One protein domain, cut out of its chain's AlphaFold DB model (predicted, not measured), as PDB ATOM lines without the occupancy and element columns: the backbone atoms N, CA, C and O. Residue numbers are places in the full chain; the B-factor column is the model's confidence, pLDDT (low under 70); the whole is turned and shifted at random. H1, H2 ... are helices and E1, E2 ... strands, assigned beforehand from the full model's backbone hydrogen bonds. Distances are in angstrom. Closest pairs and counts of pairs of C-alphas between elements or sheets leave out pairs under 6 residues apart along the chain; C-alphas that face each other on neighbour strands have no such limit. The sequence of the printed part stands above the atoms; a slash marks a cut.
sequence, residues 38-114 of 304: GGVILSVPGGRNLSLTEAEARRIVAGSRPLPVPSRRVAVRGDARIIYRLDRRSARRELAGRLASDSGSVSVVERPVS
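AT A GLANCE: This is residues 38 to 114 of the 304 residues of the protein "Peptidase_C39_2 domain-containing protein" of Solirubrobacterales bacterium 70-9 (UniProt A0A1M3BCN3). Two small parts stand end to end: at one end the short strands E2, E1 and E5 form a sheet with H1 and H2 over one face, and at the other end the longer hairpin of E3 and E4, with E6 beside E4, forms a twisted second sheet. E5 runs on into E6, taking the chain from the first sheet to the second. The printed part has 77 residues, with two named helices and six named strands in the order E1, E2, H1, E3, E4, H2, E5, E6, and its class is mixed, helices and strands. The first sheet, in the order E2, E1, E5, is mixed; the second, in the order E3, E4, E6, is antiparallel throughout. The whole is only just compact, close to loose, with a radius of gyration of the C-alphas of 13.4 A, and its outline is a rod spanning 43 by 19 by 15 A.

HOW THE PARTS SIT: Start with E1, residues 40 to 43, which forms a hairpin with E2, residues 50 to 52; N 42 and O 50 are 2.8 A apart, within hydrogen-bond range. On the other side of E1 is E5, residues 104 to 107, parallel to it at 25 degrees, with N 43 and O 106 at 2.8 A. H1, residues 54 to 61, is on this sheet, and its closest C-alpha pair with E1 is Glu 54 and Val 40, 6.9 A apart. H2, residues 88 to 99, is on it too, in two layers, helices on one face of a sheet; its height over the sheet is 9.1 A, and it runs along the strands, at 9 degrees to E5 on the local plane. The closest C-alphas of H2 and E5 are those of Arg 98 and Gly 104, 6.0 A apart. H1 and H2 touch, closest at the C-alphas of Val 61 and Ala 96, 5.9 A apart, with a steep tilt of 41 degrees, opposite ways. In both helices every O i to N i+4 pair is within hydrogen-bond range. Move on to E3, residues 72 to 77, and E4, residues 80 to 86, a hairpin at 153 degrees, with N 75 and O 82 at 2.8 A. E6, residues 110 to 114, is antiparallel to E4 at 132 degrees, with N 85 and O 111 at 2.8 A. This sheet is strongly twisted, and neither helix is on it.

IN THESE COORDINATES: Find C-alpha 40 at (-26.632, 1.325, -14.113), where E1 begins. From C-alpha 72 at (-41.102, -7.796, -0.698) E3 runs 16.3 A, and E4 then runs 18.7 A. H2 covers 16.4 A, and E6 ends at C-alpha 114, (-50.979, -6.309, 2.583).

THE WHOLE: The C-alphas farthest apart are those of Asp 79 and Ala 100, 43.8 A. The printed part has no cut, and no link is long. The mean pLDDT of the printed part is 91.9; look for values under 70 at residue 38 and residues 102 to 103.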
ATOM      1  N   GLY A  38     -20.295   2.852 -18.020       65.81
ATOM      2  CA  GLY A  38     -21.478   2.147 -18.554       65.81
ATOM      3  C   GLY A  38     -22.314   1.412 -17.491       65.81
ATOM      4  O   GLY A  38     -23.088   0.505 -17.799       65.81
ATOM      5  N   GLY A  39     -22.149   1.761 -16.209       79.44
ATOM      6  CA  GLY A  39     -22.919   1.185 -15.108       79.44
ATOM      7  C   GLY A  39     -24.356   1.711 -15.033       79.44
ATOM      8  O   GLY A  39     -24.690   2.772 -15.560       79.44
ATOM      9  N   VAL A  40     -25.219   0.970 -14.329       89.88
ATOM     10  CA  VAL A  40     -26.632   1.325 -14.113       89.88
ATOM     11  C   VAL A  40     -26.908   1.485 -12.622       89.88
ATOM     12  O   VAL A  40     -26.561   0.615 -11.821       89.88
ATOM     13  N   ILE A  41     -27.580   2.573 -12.238       91.62
ATOM     14  CA  ILE A  41     -28.026   2.783 -10.854       91.62
ATOM     15  C   ILE A  41     -29.421   2.185 -10.680       91.62
ATOM     16  O   ILE A  41     -30.369   2.587 -11.346       91.62
ATOM     17  N   LEU A  42     -29.575   1.255  -9.746       92.69
ATOM     18  CA  LEU A  42     -30.861   0.682  -9.372       92.69
ATOM     19  C   LEU A  42     -31.390   1.369  -8.108       92.69
ATOM     20  O   LEU A  42     -30.854   1.173  -7.016       92.69
ATOM     21  N   SER A  43     -32.447   2.163  -8.253       93.69
ATOM     22  CA  SER A  43     -33.141   2.812  -7.139       93.69
ATOM     23  C   SER A  43     -34.159   1.852  -6.524       93.69
ATOM     24  O   SER A  43     -35.095   1.405  -7.193       93.69
ATOM     25  N   VAL A  44     -33.958   1.493  -5.252       92.94
ATOM     26  CA  VAL A  44     -34.792   0.522  -4.528       92.94
ATOM     27  C   VAL A  44     -35.606   1.251  -3.452       92.94
ATOM     28  O   VAL A  44     -35.013   1.783  -2.511       92.94
ATOM     29  N   PRO A  45     -36.951   1.254  -3.524       91.75
ATOM     30  CA  PRO A  45     -37.791   1.933  -2.541       91.75
ATOM     31  C   PRO A  45     -37.505   1.500  -1.100       91.75
ATOM     32  O   PRO A  45     -37.500   0.309  -0.782       91.75
ATOM     33  N   GLY A  46     -37.296   2.477  -0.214       85.62
ATOM     34  CA  GLY A  46     -37.018   2.242   1.209       85.62
ATOM     35  C   GLY A  46     -35.677   1.556   1.499       85.62
ATOM     36  O   GLY A  46     -35.466   1.113   2.625       85.62
ATOM     37  N   GLY A  47     -34.798   1.440   0.502       85.19
ATOM     38  CA  GLY A  47     -33.454   0.889   0.624       85.19
ATOM     39  C   GLY A  47     -32.396   1.852   0.094       85.19
ATOM     40  O   GLY A  47     -32.667   3.018  -0.188       85.19
ATOM     41  N   ARG A  48     -31.167   1.351  -0.033       86.94
ATOM     42  CA  ARG A  48     -30.076   2.081  -0.688       86.94
ATOM     43  C   ARG A  48     -30.130   1.856  -2.195       86.94
ATOM     44  O   ARG A  48     -30.477   0.763  -2.643       86.94
ATOM     45  N   ASN A  49     -29.728   2.871  -2.954       91.62
ATOM     46  CA  ASN A  49     -29.453   2.710  -4.376       91.62
ATOM     47  C   ASN A  49     -28.283   1.737  -4.561       91.62
ATOM     48  O   ASN A  49     -27.321   1.764  -3.790       91.62
ATOM     49  N   LEU A  50     -28.377   0.880  -5.572       91.81
ATOM     50  CA  LEU A  50     -27.351  -0.104  -5.899       91.81
ATOM     51  C   LEU A  50     -26.701   0.280  -7.226       91.81
ATOM     52  O   LEU A  50     -27.389   0.397  -8.236       91.81
ATOM     53  N   SER A  51     -25.383   0.444  -7.233       91.81
ATOM     54  CA  SER A  51     -24.621   0.617  -8.469       91.81
ATOM     55  C   SER A  51     -24.309  -0.756  -9.052       91.81
ATOM     56  O   SER A  51     -23.659  -1.569  -8.400       91.81
ATOM     57  N   LEU A  52     -24.793  -1.026 -10.262       92.12
ATOM     58  CA  LEU A  52     -24.491  -2.244 -11.002       92.12
ATOM     59  C   LEU A  52     -23.447  -1.927 -12.064       92.12
ATOM     60  O   LEU A  52     -23.626  -0.994 -12.849       92.12
ATOM     61  N   THR A  53     -22.388  -2.730 -12.131       91.88
ATOM     62  CA  THR A  53     -21.510  -2.694 -13.307       91.88
ATOM     63  C   THR A  53     -22.264  -3.206 -14.534       91.88
ATOM     64  O   THR A  53     -23.204  -4.000 -14.416       91.88
ATOM     65  N   GLU A  54     -21.833  -2.806 -15.729       89.81
ATOM     66  CA  GLU A  54     -22.434  -3.272 -16.982       89.81
ATOM     67  C   GLU A  54     -22.445  -4.811 -17.076       89.81
ATOM     68  O   GLU A  54     -23.467  -5.425 -17.384       89.81
ATOM     69  N   ALA A  55     -21.339  -5.464 -16.699       91.69
ATOM     70  CA  ALA A  55     -21.226  -6.922 -16.672       91.69
ATOM     71  C   ALA A  55     -22.206  -7.585 -15.682       91.69
ATOM     72  O   ALA A  55     -22.759  -8.656 -15.953       91.69
ATOM     73  N   GLU A  56     -22.446  -6.976 -14.519       94.12
ATOM     74  CA  GLU A  56     -23.471  -7.456 -13.586       94.12
ATOM     75  C   GLU A  56     -24.875  -7.286 -14.148       94.12
ATOM     76  O   GLU A  56     -25.668  -8.226 -14.089       94.12
ATOM     77  N   ALA A  57     -25.167  -6.122 -14.722       92.69
ATOM     78  CA  ALA A  57     -26.450  -5.833 -15.337       92.69
ATOM     79  C   ALA A  57     -26.749  -6.797 -16.502       92.69
ATOM     80  O   ALA A  57     -27.839  -7.374 -16.540       92.69
ATOM     81  N   ARG A  58     -25.771  -7.083 -17.376       92.81
ATOM     82  CA  ARG A  58     -25.891  -8.068 -18.469       92.81
ATOM     83  C   ARG A  58     -26.204  -9.472 -17.948       92.81
ATOM     84  O   ARG A  58     -27.135 -10.108 -18.439       92.81
ATOM     85  N   ARG A  59     -25.514  -9.941 -16.898       95.94
ATOM     86  CA  ARG A  59     -25.822 -11.237 -16.253       95.94
ATOM     87  C   ARG A  59     -27.212 -11.265 -15.616       95.94
ATOM     88  O   ARG A  59     -27.902 -12.282 -15.665       95.94
ATOM     89  N   ILE A  60     -27.655 -10.148 -15.036       95.25
ATOM     90  CA  ILE A  60     -29.004 -10.038 -14.467       95.25
ATOM     91  C   ILE A  60     -30.068 -10.150 -15.555       95.25
ATOM     92  O   ILE A  60     -31.063 -10.852 -15.350       95.25
ATOM     93  N   VAL A  61     -29.874  -9.472 -16.687       94.19
ATOM     94  CA  VAL A  61     -30.792  -9.496 -17.834       94.19
ATOM     95  C   VAL A  61     -30.815 -10.874 -18.495       94.19
ATOM     96  O   VAL A  61     -31.901 -11.398 -18.727       94.19
ATOM     97  N   ALA A  62     -29.651 -11.506 -18.679       94.81
ATOM     98  CA  ALA A  62     -29.514 -12.861 -19.221       94.81
ATOM     99  C   ALA A  62     -30.054 -13.968 -18.291       94.81
ATOM    100  O   ALA A  62     -30.111 -15.131 -18.672       94.81
ATOM    101  N   GLY A  63     -30.428 -13.630 -17.052       93.56
ATOM    102  CA  GLY A  63     -30.950 -14.586 -16.074       93.56
ATOM    103  C   GLY A  63     -29.881 -15.401 -15.342       93.56
ATOM    104  O   GLY A  63     -30.221 -16.096 -14.389       93.56
ATOM    105  N   SER A  64     -28.603 -15.253 -15.699       95.56
ATOM    106  CA  SER A  64     -27.470 -15.918 -15.039       95.56
ATOM    107  C   SER A  64     -27.104 -15.313 -13.677       95.56
ATOM    108  O   SER A  64     -26.329 -15.900 -12.926       95.56
ATOM    109  N   ARG A  65     -27.685 -14.159 -13.314       94.62
ATOM    110  CA  ARG A  65     -27.624 -13.575 -11.964       94.62
ATOM    111  C   ARG A  65     -29.011 -13.093 -11.503       94.62
ATOM    112  O   ARG A  65     -29.754 -12.489 -12.285       94.62
ATOM    113  N   PRO A  66     -29.410 -13.315 -10.238       94.06
ATOM    114  CA  PRO A  66     -30.644 -12.738  -9.716       94.06
ATOM    115  C   PRO A  66     -30.529 -11.214  -9.568       94.06
ATOM    116  O   PRO A  66     -29.487 -10.692  -9.175       94.06
ATOM    117  N   LEU A  67     -31.628 -10.496  -9.829       93.50
ATOM    118  CA  LEU A  67     -31.725  -9.071  -9.501       93.50
ATOM    119  C   LEU A  67     -31.590  -8.908  -7.971       93.50
ATOM    120  O   LEU A  67     -32.385  -9.551  -7.264       93.50
ATOM    121  N   PRO A  68     -30.656  -8.071  -7.464       93.31
ATOM    122  CA  PRO A  68     -30.364  -7.895  -6.035       93.31
ATOM    123  C   PRO A  68     -31.413  -7.010  -5.344       93.31
ATOM    124  O   PRO A  68     -31.108  -6.052  -4.645       93.31
ATOM    125  N   VAL A  69     -32.683  -7.322  -5.579       92.31
ATOM    126  CA  VAL A  69     -33.850  -6.615  -5.059       92.31
ATOM    127  C   VAL A  69     -34.746  -7.651  -4.396       92.31
ATOM    128  O   VAL A  69     -35.089  -8.651  -5.046       92.31
ATOM    129  N   PRO A  70     -35.142  -7.449  -3.128       93.25
ATOM    130  CA  PRO A  70     -36.030  -8.378  -2.450       93.25
ATOM    131  C   PRO A  70     -37.392  -8.422  -3.152       93.25
ATOM    132  O   PRO A  70     -37.831  -7.461  -3.778       93.25
ATOM    133  N   SER A  71     -38.105  -9.543  -3.051       93.75
ATOM    134  CA  SER A  71     -39.453  -9.660  -3.633       93.75
ATOM    135  C   SER A  71     -40.504  -8.846  -2.870       93.75
ATOM    136  O   SER A  71     -41.553  -8.497  -3.424       93.75
ATOM    137  N   ARG A  72     -40.233  -8.555  -1.594       95.94
ATOM    138  CA  ARG A  72     -41.102  -7.796  -0.698       95.94
ATOM    139  C   ARG A  72     -40.285  -6.891   0.210       95.94
ATOM    140  O   ARG A  72     -39.170  -7.241   0.583       95.94
ATOM    141  N   ARG A  73     -40.891  -5.787   0.638       95.44
ATOM    142  CA  ARG A  73     -40.407  -4.992   1.770       95.44
ATOM    143  C   ARG A  73     -41.541  -4.695   2.733       95.44
ATOM    144  O   ARG A  73     -42.712  -4.702   2.351       95.44
ATOM    145  N   VAL A  74     -41.179  -4.413   3.973       96.88
ATOM    146  CA  VAL A  74     -42.114  -3.976   5.004       96.88
ATOM    147  C   VAL A  74     -41.860  -2.503   5.284       96.88
ATOM    148  O   VAL A  74     -40.713  -2.098   5.444       96.88
ATOM    149  N   ALA A  75     -42.926  -1.714   5.350       96.31
ATOM    150  CA  ALA A  75     -42.896  -0.359   5.880       96.31
ATOM    151  C   ALA A  75     -43.766  -0.290   7.133       96.31
ATOM    152  O   ALA A  75     -44.832  -0.908   7.186       96.31
ATOM    153  N   VAL A  76     -43.329   0.488   8.116       96.44
ATOM    154  CA  VAL A  76     -44.144   0.865   9.273       96.44
ATOM    155  C   VAL A  76     -44.416   2.361   9.169       96.44
ATOM    156  O   VAL A  76     -43.491   3.138   8.941       96.44
ATOM    157  N   ARG A  77     -45.686   2.755   9.264       92.44
ATOM    158  CA  ARG A  77     -46.146   4.147   9.225       92.44
ATOM    159  C   ARG A  77     -47.123   4.351  10.374       92.44
ATOM    160  O   ARG A  77     -48.268   3.918  10.278       92.44
ATOM    161  N   GLY A  78     -46.650   4.943  11.469       91.31
ATOM    162  CA  GLY A  78     -47.404   4.964  12.724       91.31
ATOM    163  C   GLY A  78     -47.805   3.542  13.128       91.31
ATOM    164  O   GLY A  78     -46.963   2.645  13.187       91.31
ATOM    165  N   ASP A  79     -49.103   3.322  13.312       94.00
ATOM    166  CA  ASP A  79     -49.681   2.026  13.673       94.00
ATOM    167  C   ASP A  79     -49.899   1.061  12.493       94.00
ATOM    168  O   ASP A  79     -50.288  -0.096  12.696       94.00
ATOM    169  N   ALA A  80     -49.647   1.495  11.255       97.62
ATOM    170  CA  ALA A  80     -49.803   0.671  10.064       97.62
ATOM    171  C   ALA A  80     -48.510  -0.074   9.706       97.62
ATOM    172  O   ALA A  80     -47.477   0.529   9.413       97.62
ATOM    173  N   ARG A  81     -48.588  -1.405   9.629       98.31
ATOM    174  CA  ARG A  81     -47.569  -2.264   9.010       98.31
ATOM    175  C   ARG A  81     -48.022  -2.637   7.603       98.31
ATOM    176  O   ARG A  81     -49.000  -3.366   7.453       98.31
ATOM    177  N   ILE A  82     -47.297  -2.177   6.585       98.38
ATOM    178  CA  ILE A  82     -47.626  -2.362   5.166       98.38
ATOM    179  C   ILE A  82     -46.561  -3.239   4.505       98.38
ATOM    180  O   ILE A  82     -45.361  -3.000   4.647       98.38
ATOM    181  N   ILE A  83     -46.992  -4.251   3.758       98.19
ATOM    182  CA  ILE A  83     -46.125  -5.099   2.940       98.19
ATOM    183  C   ILE A  83     -46.253  -4.655   1.487       98.19
ATOM    184  O   ILE A  83     -47.339  -4.708   0.906       98.19
ATOM    185  N   TYR A  84     -45.127  -4.283   0.889       97.62
ATOM    186  CA  TYR A  84     -45.015  -3.940  -0.522       97.62
ATOM    187  C   TYR A  84     -44.421  -5.105  -1.305       97.62
ATOM    188  O   TYR A  84     -43.531  -5.806  -0.823       97.62
ATOM    189  N   ARG A  85     -44.907  -5.305  -2.529       97.06
ATOM    190  CA  ARG A  85     -44.312  -6.196  -3.528       97.06
ATOM    191  C   ARG A  85     -43.514  -5.355  -4.512       97.06
ATOM    192  O   ARG A  85     -44.074  -4.425  -5.087       97.06
ATOM    193  N   LEU A  86     -42.252  -5.714  -4.721       96.50
ATOM    194  CA  LEU A  86     -41.368  -5.046  -5.671       96.50
ATOM    195  C   LEU A  86     -41.428  -5.774  -7.018       96.50
ATOM    196  O   LEU A  86     -41.313  -7.004  -7.077       96.50
ATOM    197  N   ASP A  87     -41.632  -5.033  -8.105       96.00
ATOM    198  CA  ASP A  87     -41.760  -5.596  -9.448       96.00
ATOM    199  C   ASP A  87     -40.388  -5.868 -10.077       96.00
ATOM    200  O   ASP A  87     -39.865  -5.122 -10.908       96.00
ATOM    201  N   ARG A  88     -39.809  -7.005  -9.685       94.75
ATOM    202  CA  ARG A  88     -38.514  -7.482 -10.190       94.75
ATOM    203  C   ARG A  88     -38.534  -7.759 -11.696       94.75
ATOM    204  O   ARG A  88     -37.493  -7.660 -12.341       94.75
ATOM    205  N   ARG A  89     -39.693  -8.120 -12.265       93.88
ATOM    206  CA  ARG A  89     -39.814  -8.421 -13.699       93.88
ATOM    207  C   ARG A  89     -39.733  -7.132 -14.504       93.88
ATOM    208  O   ARG A  89     -39.021  -7.096 -15.501       93.88
ATOM    209  N   SER A  90     -40.452  -6.095 -14.083       94.56
ATOM    210  CA  SER A  90     -40.407  -4.781 -14.730       94.56
ATOM    211  C   SER A  90     -39.040  -4.122 -14.564       94.56
ATOM    212  O   SER A  90     -38.475  -3.701 -15.566       94.56
ATOM    213  N   ALA A  91     -38.440  -4.184 -13.371       94.56
ATOM    214  CA  ALA A  91     -37.079  -3.689 -13.151       94.56
ATOM    215  C   ALA A  91     -36.038  -4.379 -14.057       94.56
ATOM    216  O   ALA A  91     -35.175  -3.715 -14.619       94.56
ATOM    217  N   ARG A  92     -36.134  -5.704 -14.262       95.00
ATOM    218  CA  ARG A  92     -35.247  -6.428 -15.193       95.00
ATOM    219  C   ARG A  92     -35.455  -6.004 -16.654       95.00
ATOM    220  O   ARG A  92     -34.476  -5.899 -17.383       95.00
ATOM    221  N   ARG A  93     -36.703  -5.769 -17.086       93.69
ATOM    222  CA  ARG A  93     -36.987  -5.275 -18.448       93.69
ATOM    223  C   ARG A  93     -36.438  -3.865 -18.660       93.69
ATOM    224  O   ARG A  93     -35.828  -3.608 -19.688       93.69
ATOM    225  N   GLU A  94     -36.617  -2.981 -17.684       93.62
ATOM    226  CA  GLU A  94     -36.083  -1.620 -17.753       93.62
ATOM    227  C   GLU A  94     -34.549  -1.624 -17.763       93.62
ATOM    228  O   GLU A  94     -33.943  -0.945 -18.585       93.62
ATOM    229  N   LEU A  95     -33.920  -2.471 -16.940       93.00
ATOM    230  CA  LEU A  95     -32.471  -2.681 -16.953       93.00
ATOM    231  C   LEU A  95     -31.956  -3.108 -18.336       93.00
ATOM    232  O   LEU A  95     -30.937  -2.591 -18.784       93.00
ATOM    233  N   ALA A  96     -32.670  -3.999 -19.029       91.69
ATOM    234  CA  ALA A  96     -32.324  -4.403 -20.393       91.69
ATOM    235  C   ALA A  96     -32.387  -3.229 -21.384       91.69
ATOM    236  O   ALA A  96     -31.489  -3.080 -22.205       91.69
ATOM    237  N   GLY A  97     -33.402  -2.365 -21.273       89.81
ATOM    238  CA  GLY A  97     -33.504  -1.155 -22.095       89.81
ATOM    239  C   GLY A  97     -32.396  -0.133 -21.813       89.81
ATOM    240  O   GLY A  97     -31.884   0.494 -22.738       89.81
ATOM    241  N   ARG A  98     -31.970   0.010 -20.549       89.12
ATOM    242  CA  ARG A  98     -30.864   0.913 -20.172       89.12
ATOM    243  C   ARG A  98     -29.508   0.436 -20.685       89.12
ATOM    244  O   ARG A  98     -28.715   1.258 -21.119       89.12
ATOM    245  N   LEU A  99     -29.274  -0.874 -20.707       85.19
ATOM    246  CA  LEU A  99     -28.066  -1.449 -21.313       85.19
ATOM    247  C   LEU A  99     -27.975  -1.226 -22.828       85.19
ATOM    248  O   LEU A  99     -26.884  -1.300 -23.372       85.19
ATOM    249  N   ALA A 100     -29.096  -0.975 -23.507       81.50
ATOM    250  CA  ALA A 100     -29.113  -0.641 -24.931       81.50
ATOM    251  C   ALA A 100     -28.904   0.863 -25.209       81.50
ATOM    252  O   ALA A 100     -28.795   1.249 -26.366       81.50
ATOM    253  N   SER A 101     -28.894   1.710 -24.171       78.62
ATOM    254  CA  SER A 101     -28.793   3.178 -24.271       78.62
ATOM    255  C   SER A 101     -27.583   3.765 -23.517       78.62
ATOM    256  O   SER A 101     -27.521   4.972 -23.310       78.62
ATOM    257  N   ASP A 102     -26.626   2.919 -23.121       67.06
ATOM    258  CA  ASP A 102     -25.294   3.246 -22.575       67.06
ATOM    259  C   ASP A 102     -25.186   4.090 -21.290       67.06
ATOM    260  O   ASP A 102     -24.080   4.429 -20.877       67.06
ATOM    261  N   SER A 103     -26.276   4.368 -20.570       68.12
ATOM    262  CA  SER A 103     -26.271   4.643 -19.115       68.12
ATOM    263  C   SER A 103     -27.670   5.012 -18.618       68.12
ATOM    264  O   SER A 103     -28.553   5.418 -19.375       68.12
ATOM    265  N   GLY A 104     -27.902   4.881 -17.311       82.12
ATOM    266  CA  GLY A 104     -29.097   5.444 -16.691       82.12
ATOM    267  C   GLY A 104     -29.403   4.895 -15.307       82.12
ATOM    268  O   GLY A 104     -28.682   4.064 -14.752       82.12
ATOM    269  N   SER A 105     -30.514   5.363 -14.751       88.50
ATOM    270  CA  SER A 105     -31.102   4.813 -13.534       88.50
ATOM    271  C   SER A 105     -32.333   3.970 -13.856       88.50
ATOM    272  O   SER A 105     -33.127   4.335 -14.723       88.50
ATOM    273  N   VAL A 106     -32.520   2.882 -13.115       92.31
ATOM    274  CA  VAL A 106     -33.730   2.051 -13.111       92.31
ATOM    275  C   VAL A 106     -34.411   2.218 -11.762       92.31
ATOM    276  O   VAL A 106     -33.786   1.983 -10.726       92.31
ATOM    277  N   SER A 107     -35.687   2.595 -11.753       94.00
ATOM    278  CA  SER A 107     -36.460   2.704 -10.512       94.00
ATOM    279  C   SER A 107     -37.309   1.460 -10.303       94.00
ATOM    280  O   SER A 107     -38.186   1.140 -11.103       94.00
ATOM    281  N   VAL A 108     -37.090   0.748  -9.199       95.25
ATOM    282  CA  VAL A 108     -37.910  -0.422  -8.886       95.25
ATOM    283  C   VAL A 108     -39.308   0.030  -8.481       95.25
ATOM    284  O   VAL A 108     -39.505   0.633  -7.428       95.25
ATOM    285  N   VAL A 109     -40.302  -0.322  -9.294       95.69
ATOM    286  CA  VAL A 109     -41.711  -0.088  -8.972       95.69
ATOM    287  C   VAL A 109     -42.148  -1.009  -7.836       95.69
ATOM    288  O   VAL A 109     -41.854  -2.208  -7.825       95.69
ATOM    289  N   GLU A 110     -42.908  -0.461  -6.894       95.31
ATOM    290  CA  GLU A 110     -43.520  -1.219  -5.814       95.31
ATOM    291  C   GLU A 110     -45.029  -1.006  -5.732       95.31
ATOM    292  O   GLU A 110     -45.567   0.001  -6.188       95.31
ATOM    293  N   ARG A 111     -45.720  -1.954  -5.100       95.88
ATOM    294  CA  ARG A 111     -47.149  -1.832  -4.799       95.88
ATOM    295  C   ARG A 111     -47.481  -2.402  -3.426       95.88
ATOM    296  O   ARG A 111     -46.987  -3.489  -3.106       95.88
ATOM    297  N   PRO A 112     -48.325  -1.737  -2.623       97.31
ATOM    298  CA  PRO A 112     -48.787  -2.303  -1.365       97.31
ATOM    299  C   PRO A 112     -49.700  -3.502  -1.658       97.31
ATOM    300  O   PRO A 112     -50.550  -3.456  -2.548       97.31
ATOM    301  N   VAL A 113     -49.494  -4.607  -0.944       97.31
ATOM    302  CA  VAL A 113     -50.242  -5.864  -1.142       97.31
ATOM    303  C   VAL A 113     -50.858  -6.413   0.136       97.31
ATOM    304  O   VAL A 113     -51.728  -7.278   0.064       97.31
ATOM    305  N   SER A 114     -50.397  -5.953   1.295       98.44
ATOM    306  CA  SER A 114     -50.979  -6.309   2.583       98.44
ATOM    307  C   SER A 114     -50.765  -5.181   3.583       98.44
ATOM    308  O   SER A 114     -49.782  -4.445   3.489       98.44
TER     309      SER A 114